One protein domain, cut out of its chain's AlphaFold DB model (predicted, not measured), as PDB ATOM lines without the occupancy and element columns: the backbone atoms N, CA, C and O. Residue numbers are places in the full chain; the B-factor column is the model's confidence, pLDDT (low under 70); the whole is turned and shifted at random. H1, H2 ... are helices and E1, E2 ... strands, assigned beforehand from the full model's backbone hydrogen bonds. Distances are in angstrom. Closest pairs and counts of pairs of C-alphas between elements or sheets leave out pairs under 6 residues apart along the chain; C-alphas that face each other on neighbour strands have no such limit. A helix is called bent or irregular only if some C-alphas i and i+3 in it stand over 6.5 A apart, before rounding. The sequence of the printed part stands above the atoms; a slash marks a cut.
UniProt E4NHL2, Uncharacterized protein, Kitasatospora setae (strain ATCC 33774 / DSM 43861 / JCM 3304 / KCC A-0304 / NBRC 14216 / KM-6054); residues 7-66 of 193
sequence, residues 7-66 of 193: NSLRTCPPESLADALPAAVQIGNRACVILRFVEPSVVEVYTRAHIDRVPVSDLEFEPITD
ATOM      1  N   ASN A   7     -13.165  -6.791  -4.617       81.38
ATOM      2  CA  ASN A   7     -12.916  -6.354  -3.252       81.38
ATOM      3  C   ASN A   7     -12.952  -7.534  -2.272       81.38
ATOM      4  O   ASN A   7     -12.090  -7.628  -1.403       81.38
ATOM      5  N   SER A   8     -13.883  -8.476  -2.453       83.00
ATOM      6  CA  SER A   8     -13.948  -9.701  -1.649       83.00
ATOM      7  C   SER A   8     -12.663 -10.526  -1.774       83.00
ATOM      8  O   SER A   8     -12.116 -10.927  -0.755       83.00
ATOM      9  N   LEU A   9     -12.118 -10.706  -2.984       82.19
ATOM     10  CA  LEU A   9     -10.838 -11.410  -3.192       82.19
ATOM     11  C   LEU A   9      -9.635 -10.718  -2.541       82.19
ATOM     12  O   LEU A   9      -8.674 -11.385  -2.179       82.19
ATOM     13  N   ARG A  10      -9.660  -9.386  -2.427       82.94
ATOM     14  CA  ARG A  10      -8.548  -8.595  -1.871       82.94
ATOM     15  C   ARG A  10      -8.598  -8.456  -0.355       82.94
ATOM     16  O   ARG A  10      -7.569  -8.202   0.262       82.94
ATOM     17  N   THR A  11      -9.789  -8.541   0.231       81.56
ATOM     18  CA  THR A  11     -10.019  -8.175   1.638       81.56
ATOM     19  C   THR A  11     -10.401  -9.358   2.515       81.56
ATOM     20  O   THR A  11     -10.129  -9.323   3.715       81.56
ATOM     21  N   CYS A  12     -10.995 -10.408   1.946       80.25
ATOM     22  CA  CYS A  12     -11.353 -11.599   2.701       80.25
ATOM     23  C   CYS A  12     -10.200 -12.610   2.707       80.25
ATOM     24  O   CYS A  12      -9.536 -12.799   1.685       80.25
ATOM     25  N   PRO A  13      -9.977 -13.315   3.830       78.81
ATOM     26  CA  PRO A  13      -9.031 -14.418   3.858       78.81
ATOM     27  C   PRO A  13      -9.528 -15.569   2.960       78.81
ATOM     28  O   PRO A  13     -10.744 -15.762   2.838       78.81
ATOM     29  N   PRO A  14      -8.617 -16.374   2.378       77.56
ATOM     30  CA  PRO A  14      -8.970 -17.449   1.444       77.56
ATOM     31  C   PRO A  14     -10.018 -18.426   1.993       77.56
ATOM     32  O   PRO A  14     -10.910 -18.855   1.267       77.56
ATOM     33  N   GLU A  15      -9.955 -18.723   3.294       79.94
ATOM     34  CA  GLU A  15     -10.881 -19.626   3.991       79.94
ATOM     35  C   GLU A  15     -12.336 -19.137   3.942       79.94
ATOM     36  O   GLU A  15     -13.259 -19.933   3.812       79.94
ATOM     37  N   SER A  16     -12.554 -17.818   3.989       79.44
ATOM     38  CA  SER A  16     -13.893 -17.213   3.923       79.44
ATOM     39  C   SER A  16     -14.453 -17.127   2.502       79.44
ATOM     40  O   SER A  16     -15.618 -16.781   2.322       79.44
ATOM     41  N   LEU A  17     -13.634 -17.416   1.489       80.25
ATOM     42  CA  LEU A  17     -14.016 -17.398   0.077       80.25
ATOM     43  C   LEU A  17     -14.247 -18.808  -0.483       80.25
ATOM     44  O   LEU A  17     -14.587 -18.934  -1.656       80.25
ATOM     45  N   ALA A  18     -14.115 -19.851   0.345       76.50
ATOM     46  CA  ALA A  18     -14.319 -21.241  -0.056       76.50
ATOM     47  C   ALA A  18     -15.726 -21.495  -0.626       76.50
ATOM     48  O   ALA A  18     -15.853 -22.180  -1.632       76.50
ATOM     49  N   ASP A  19     -16.763 -20.883  -0.046       79.69
ATOM     50  CA  ASP A  19     -18.150 -21.021  -0.522       79.69
ATOM     51  C   ASP A  19     -18.470 -20.135  -1.738       79.69
ATOM     52  O   ASP A  19     -19.511 -20.288  -2.379       79.69
ATOM     53  N   ALA A  20     -17.597 -19.171  -2.037       80.81
ATOM     54  CA  ALA A  20     -17.735 -18.249  -3.159       80.81
ATOM     55  C   ALA A  20     -16.919 -18.692  -4.382       80.81
ATOM     56  O   ALA A  20     -16.991 -18.035  -5.417       80.81
ATOM     57  N   LEU A  21     -16.141 -19.773  -4.269       84.88
ATOM     58  CA  LEU A  21     -15.291 -20.321  -5.321       84.88
ATOM     59  C   LEU A  21     -15.653 -21.794  -5.584       84.88
ATOM     60  O   LEU A  21     -15.975 -22.520  -4.647       84.88
ATOM     61  N   PRO A  22     -15.582 -22.275  -6.837       89.12
ATOM     62  CA  PRO A  22     -15.207 -21.544  -8.048       89.12
ATOM     63  C   PRO A  22     -16.293 -20.558  -8.517       89.12
ATOM     64  O   PRO A  22     -17.487 -20.824  -8.384       89.12
ATOM     65  N   ALA A  23     -15.881 -19.428  -9.102       89.56
ATOM     66  CA  ALA A  23     -16.792 -18.376  -9.564       89.56
ATOM     67  C   ALA A  23     -16.560 -18.007 -11.027       89.56
ATOM     68  O   ALA A  23     -15.429 -17.721 -11.422       89.56
ATOM     69  N   ALA A  24     -17.640 -17.929 -11.808       90.25
ATOM     70  CA  ALA A  24     -17.578 -17.352 -13.144       90.25
ATOM     71  C   ALA A  24     -17.583 -15.821 -13.068       90.25
ATOM     72  O   ALA A  24     -18.448 -15.212 -12.431       90.25
ATOM     73  N   VAL A  25     -16.618 -15.212 -13.739       91.44
ATOM     74  CA  VAL A  25     -16.368 -13.775 -13.741       91.44
ATOM     75  C   VAL A  25     -16.098 -13.296 -15.159       91.44
ATOM     76  O   VAL A  25     -15.691 -14.061 -16.029       91.44
ATOM     77  N   GLN A  26     -16.299 -12.012 -15.391       90.69
ATOM     78  CA  GLN A  26     -16.035 -11.337 -16.643       90.69
ATOM     79  C   GLN A  26     -14.753 -10.511 -16.500       90.69
ATOM     80  O   GLN A  26     -14.739  -9.521 -15.776       90.69
ATOM     81  N   ILE A  27     -13.675 -10.895 -17.186       88.25
ATOM     82  CA  ILE A  27     -12.430 -10.112 -17.260       88.25
ATOM     83  C   ILE A  27     -12.410  -9.400 -18.613       88.25
ATOM     84  O   ILE A  27     -12.250 -10.023 -19.671       88.25
ATOM     85  N   GLY A  28     -12.627  -8.084 -18.602       86.00
ATOM     86  CA  GLY A  28     -12.836  -7.301 -19.822       86.00
ATOM     87  C   GLY A  28     -14.061  -7.793 -20.601       86.00
ATOM     88  O   GLY A  28     -15.184  -7.717 -20.118       86.00
ATOM     89  N   ASN A  29     -13.859  -8.325 -21.811       83.88
ATOM     90  CA  ASN A  29     -14.943  -8.875 -22.641       83.88
ATOM     91  C   ASN A  29     -14.922 -10.414 -22.727       83.88
ATOM     92  O   ASN A  29     -15.273 -10.988 -23.758       83.88
ATOM     93  N   ARG A  30     -14.420 -11.093 -21.689       86.38
ATOM     94  CA  ARG A  30     -14.310 -12.557 -21.660       86.38
ATOM     95  C   ARG A  30     -14.862 -13.137 -20.367       86.38
ATOM     96  O   ARG A  30     -14.494 -12.672 -19.292       86.38
ATOM     97  N   ALA A  31     -15.640 -14.208 -20.500       88.00
ATOM     98  CA  ALA A  31     -15.989 -15.066 -19.380       88.00
ATOM     99  C   ALA A  31     -14.762 -15.893 -18.973       88.00
ATOM    100  O   ALA A  31     -14.048 -16.441 -19.816       88.00
ATOM    101  N   CYS A  32     -14.484 -15.932 -17.681       89.94
ATOM    102  CA  CYS A  32     -13.389 -16.653 -17.046       89.94
ATOM    103  C   CYS A  32     -13.918 -17.296 -15.760       89.94
ATOM    104  O   CYS A  32     -14.979 -16.917 -15.263       89.94
ATOM    105  N   VAL A  33     -13.185 -18.255 -15.199       90.94
ATOM    106  CA  VAL A  33     -13.551 -18.862 -13.911       90.94
ATOM    107  C   VAL A  33     -12.388 -18.737 -12.945       90.94
ATOM    108  O   VAL A  33     -11.297 -19.227 -13.217       90.94
ATOM    109  N   ILE A  34     -12.615 -18.095 -11.804       91.31
ATOM    110  CA  ILE A  34     -11.655 -18.100 -10.699       91.31
ATOM    111  C   ILE A  34     -11.856 -19.411  -9.950       91.31
ATOM    112  O   ILE A  34     -12.950 -19.681  -9.453       91.31
ATOM    113  N   LEU A  35     -10.817 -20.240  -9.914       88.81
ATOM    114  CA  LEU A  35     -10.894 -21.596  -9.382       88.81
ATOM    115  C   LEU A  35     -10.656 -21.611  -7.875       88.81
ATOM    116  O   LEU A  35     -11.492 -22.094  -7.117       88.81
ATOM    117  N   ARG A  36      -9.502 -21.090  -7.448       88.00
ATOM    118  CA  ARG A  36      -9.055 -21.077  -6.050       88.00
ATOM    119  C   ARG A  36      -7.899 -20.102  -5.838       88.00
ATOM    120  O   ARG A  36      -7.273 -19.650  -6.797       88.00
ATOM    121  N   PHE A  37      -7.560 -19.868  -4.575       86.12
ATOM    122  CA  PHE A  37      -6.258 -19.328  -4.196       86.12
ATOM    123  C   PHE A  37      -5.199 -20.431  -4.217       86.12
ATOM    124  O   PHE A  37      -5.434 -21.537  -3.727       86.12
ATOM    125  N   VAL A  38      -4.031 -20.111  -4.766       84.56
ATOM    126  CA  VAL A  38      -2.819 -20.940  -4.645       84.56
ATOM    127  C   VAL A  38      -1.940 -20.406  -3.520       84.56
ATOM    128  O   VAL A  38      -1.361 -21.176  -2.762       84.56
ATOM    129  N   GLU A  39      -1.901 -19.082  -3.388       82.00
ATOM    130  CA  GLU A  39      -1.204 -18.330  -2.346       82.00
ATOM    131  C   GLU A  39      -2.099 -17.157  -1.914       82.00
ATOM    132  O   GLU A  39      -2.996 -16.790  -2.674       82.00
ATOM    133  N   PRO A  40      -1.880 -16.513  -0.752       79.69
ATOM    134  CA  PRO A  40      -2.761 -15.446  -0.253       79.69
ATOM    135  C   PRO A  40      -3.008 -14.289  -1.234       79.69
ATOM    136  O   PRO A  40      -4.048 -13.642  -1.169       79.69
ATOM    137  N   SER A  41      -2.069 -14.031  -2.146       84.69
ATOM    138  CA  SER A  41      -2.149 -12.968  -3.153       84.69
ATOM    139  C   SER A  41      -2.216 -13.479  -4.595       84.69
ATOM    140  O   SER A  41      -2.131 -12.664  -5.513       84.69
ATOM    141  N   VAL A  42      -2.349 -14.791  -4.818       86.56
ATOM    142  CA  VAL A  42      -2.322 -15.405  -6.157       86.56
ATOM    143  C   VAL A  42      -3.495 -16.361  -6.330       86.56
ATOM    144  O   VAL A  42      -3.678 -17.300  -5.551       86.56
ATOM    145  N   VAL A  43      -4.256 -16.150  -7.402       89.44
ATOM    146  CA  VAL A  43      -5.400 -16.986  -7.773       89.44
ATOM    147  C   VAL A  43      -5.138 -17.754  -9.059       89.44
ATOM    148  O   VAL A  43      -4.432 -17.285  -9.951       89.44
ATOM    149  N   GLU A  44      -5.728 -18.941  -9.152       89.81
ATOM    150  CA  GLU A  44      -5.835 -19.696 -10.400       89.81
ATOM    151  C   GLU A  44      -7.075 -19.231 -11.165       89.81
ATOM    152  O   GLU A  44      -8.200 -19.295 -10.657       89.81
ATOM    153  N   VAL A  45      -6.858 -18.772 -12.394       90.00
ATOM    154  CA  VAL A  45      -7.897 -18.283 -13.299       90.00
ATOM    155  C   VAL A  45      -7.917 -19.159 -14.536       90.00
ATOM    156  O   VAL A  45      -6.914 -19.306 -15.229       90.00
ATOM    157  N   TYR A  46      -9.081 -19.722 -14.826       88.75
ATOM    158  CA  TYR A  46      -9.343 -20.414 -16.072       88.75
ATOM    159  C   TYR A  46      -9.800 -19.421 -17.146       88.75
ATOM    160  O   TYR A  46     -10.803 -18.718 -16.975       88.75
ATOM    161  N   THR A  47      -9.080 -19.387 -18.266       86.19
ATOM    162  CA  THR A  47      -9.410 -18.590 -19.448       86.19
ATOM    163  C   THR A  47      -8.973 -19.320 -20.717       86.19
ATOM    164  O   THR A  47      -7.851 -19.809 -20.799       86.19
ATOM    165  N   ARG A  48      -9.845 -19.403 -21.733       78.75
ATOM    166  CA  ARG A  48      -9.523 -19.956 -23.068       78.75
ATOM    167  C   ARG A  48      -8.778 -21.303 -23.041       78.75
ATOM    168  O   ARG A  48      -7.746 -21.439 -23.691       78.75
ATOM    169  N   ALA A  49      -9.292 -22.279 -22.298       74.69
ATOM    170  CA  ALA A  49      -8.670 -23.598 -22.141       74.69
ATOM    171  C   ALA A  49      -7.288 -23.615 -21.449       74.69
ATOM    172  O   ALA A  49      -6.598 -24.633 -21.473       74.69
ATOM    173  N   HIS A  50      -6.896 -22.526 -20.785       79.44
ATOM    174  CA  HIS A  50      -5.679 -22.433 -19.985       79.44
ATOM    175  C   HIS A  50      -5.997 -22.073 -18.534       79.44
ATOM    176  O   HIS A  50      -7.015 -21.444 -18.242       79.44
ATOM    177  N   ILE A  51      -5.115 -22.493 -17.625       86.69
ATOM    178  CA  ILE A  51      -5.144 -22.110 -16.213       86.69
ATOM    179  C   ILE A  51      -3.907 -21.264 -15.957       86.69
ATOM    180  O   ILE A  51      -2.788 -21.776 -15.996       86.69
ATOM    181  N   ASP A  52      -4.128 -19.991 -15.667       86.19
ATOM    182  CA  ASP A  52      -3.071 -19.042 -15.353       86.19
ATOM    183  C   ASP A  52      -3.070 -18.728 -13.858       86.19
ATOM    184  O   ASP A  52      -4.116 -18.667 -13.205       86.19
ATOM    185  N   ARG A  53      -1.876 -18.508 -13.306       90.19
ATOM    186  CA  ARG A  53      -1.705 -17.970 -11.954       90.19
ATOM    187  C   ARG A  53      -1.549 -16.469 -12.056       90.19
ATOM    188  O   ARG A  53      -0.583 -15.993 -12.648       90.19
ATOM    189  N   VAL A  54      -2.490 -15.737 -11.476       88.06
ATOM    190  CA  VAL A  54      -2.533 -14.282 -11.596       88.06
ATOM    191  C   VAL A  54      -2.529 -13.647 -10.207       88.06
ATOM    192  O   VAL A  54      -3.297 -14.078  -9.337       88.06
ATOM    193  N   PRO A  55      -1.677 -12.635  -9.964       87.94
ATOM    194  CA  PRO A  55      -1.752 -11.836  -8.753       87.94
ATOM    195  C   PRO A  55      -3.122 -11.166  -8.623       87.94
ATOM    196  O   PRO A  55      -3.639 -10.575  -9.569       87.94
ATOM    197  N   VAL A  56      -3.704 -11.195  -7.425       86.81
ATOM    198  CA  VAL A  56      -5.010 -10.563  -7.153       86.81
ATOM    199  C   VAL A  56      -4.955  -9.035  -7.342       86.81
ATOM    200  O   VAL A  56      -5.977  -8.399  -7.621       86.81
ATOM    201  N   SER A  57      -3.766  -8.431  -7.220       86.31
ATOM    202  CA  SER A  57      -3.528  -7.011  -7.514       86.31
ATOM    203  C   SER A  57      -3.819  -6.650  -8.968       86.31
ATOM    204  O   SER A  57      -4.317  -5.559  -9.230       86.31
ATOM    205  N   ASP A  58      -3.559  -7.582  -9.882       86.44
ATOM    206  CA  ASP A  58      -3.591  -7.356 -11.327       86.44
ATOM    207  C   ASP A  58      -4.936  -7.794 -11.930       86.44
ATOM    208  O   ASP A  58      -5.194  -7.601 -13.118       86.44
ATOM    209  N   LEU A  59      -5.809  -8.384 -11.103       86.25
ATOM    210  CA  LEU A  59      -7.131  -8.838 -11.504       86.25
ATOM    211  C   LEU A  59      -8.153  -7.701 -11.438       86.25
ATOM    212  O   LEU A  59      -8.442  -7.167 -10.363       86.25
ATOM    213  N   GLU A  60      -8.774  -7.421 -12.578       88.19
ATOM    214  CA  GLU A  60     -10.007  -6.645 -12.680       88.19
ATOM    215  C   GLU A  60     -11.081  -7.503 -13.349       88.19
ATOM    216  O   GLU A  60     -10.879  -8.028 -14.446       88.19
ATOM    217  N   PHE A  61     -12.216  -7.677 -12.672       89.38
ATOM    218  CA  PHE A  61     -13.331  -8.461 -13.187       89.38
ATOM    219  C   PHE A  61     -14.671  -7.980 -12.643       89.38
ATOM    220  O   PHE A  61     -14.753  -7.338 -11.596       89.38
ATOM    221  N   GLU A  62     -15.726  -8.386 -13.333       88.62
ATOM    222  CA  GLU A  62     -17.113  -8.183 -12.935       88.62
ATOM    223  C   GLU A  62     -17.803  -9.544 -12.754       88.62
ATOM    224  O   GLU A  62     -17.482 -10.496 -13.466       88.62
ATOM    225  N   PRO A  63     -18.728  -9.704 -11.798       85.88
ATOM    226  CA  PRO A  63     -19.482 -10.945 -11.672       85.88
ATOM    227  C   PRO A  63     -20.394 -11.145 -12.890       85.88
ATOM    228  O   PRO A  63     -21.043 -10.209 -13.358       85.88
ATOM    229  N   ILE A  64     -20.482 -12.380 -13.391       86.50
ATOM    230  CA  ILE A  64     -21.456 -12.719 -14.436       86.50
ATOM    231  C   ILE A  64     -22.833 -12.855 -13.780       86.50
ATOM    232  O   ILE A  64     -23.082 -13.800 -13.029       86.50
ATOM    233  N   THR A  65     -23.725 -11.906 -14.068       84.88
ATOM    234  CA  THR A  65     -25.078 -11.841 -13.491       84.88
ATOM    235  C   THR A  65     -26.102 -12.690 -14.247       84.88
ATOM    236  O   THR A  65     -27.084 -13.129 -13.650       84.88
ATOM    237  N   ASP A  66     -25.876 -12.965 -15.535       87.19
ATOM    238  CA  ASP A  66     -26.706 -13.898 -16.304       87.19
ATOM    239  C   ASP A  66     -26.420 -15.345 -15.878       87.19
ATOM    240  O   ASP A  66     -25.309 -15.861 -16.020       87.19
TER     241      ASP A  66
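Overview. This is residues 7 to 66 of the 193 residues of an uncharacterized protein of Kitasatospora setae (strain ATCC 33774 / DSM 43861 / JCM 3304 / KCC A-0304 / NBRC 14216 / KM-6054) (UniProt E4NHL2). A strongly twisted four-stranded sheet, bent along E2, has short helices H1 and H2 near one end; residues 56 to 66 cross back from E4 to E1. The 60 printed residues run H1 H2 E1 E2 E3 E4, mixed class; the antiparallel sheet, E1 - E2 - E3 - E4, is a meander, each strand neighbouring the one before. It is compact, radius of gyration of the C-alphas 10.7 A, spanning 27 by 23 by 18 A.

Along the chain. H1 is residues 7 to 11, from C-alpha 7 at (-12.916, -6.354, -3.252); H2 14 to 20, irregular, C-alphas 16 and 19 being 7.2 A apart; E1 23 to 27; E2 30 to 39, 24.0 A; E3 42 to 47, 15.4 A; E4 50 to 55, 15.9 A, ending with C-alpha 55 at (-1.752, -11.836, -8.753).

Arrangement. The hairpins have N 25 and O 32 at 2.8 A for E1 and E2, N 46 and O 33 at 2.8 A for E2 and E3, and N 45 and O 52 at 2.9 A for E3 and E4. E2 bends by 61 degrees at residue 36. Residues 62 to 63 pair antiparallel with 25 to 26 of E1. H2 is on the sheet, over E2, height 9.2 A; their closest C-alphas, Pro 14 and Phe 37, are 6.5 A apart. H1 is not on it. In H1 the O i to N i+4 pair is within hydrogen-bond range; in H2 1 of 3 are, with 2 of 4 O i to N i+3.

Size, cuts and confidence. The C-alphas farthest apart, Glu 39 and Asp 66, are 29.4 A apart. The printed part has no cut, the links between named elements are tight, and no printed residue is under 70.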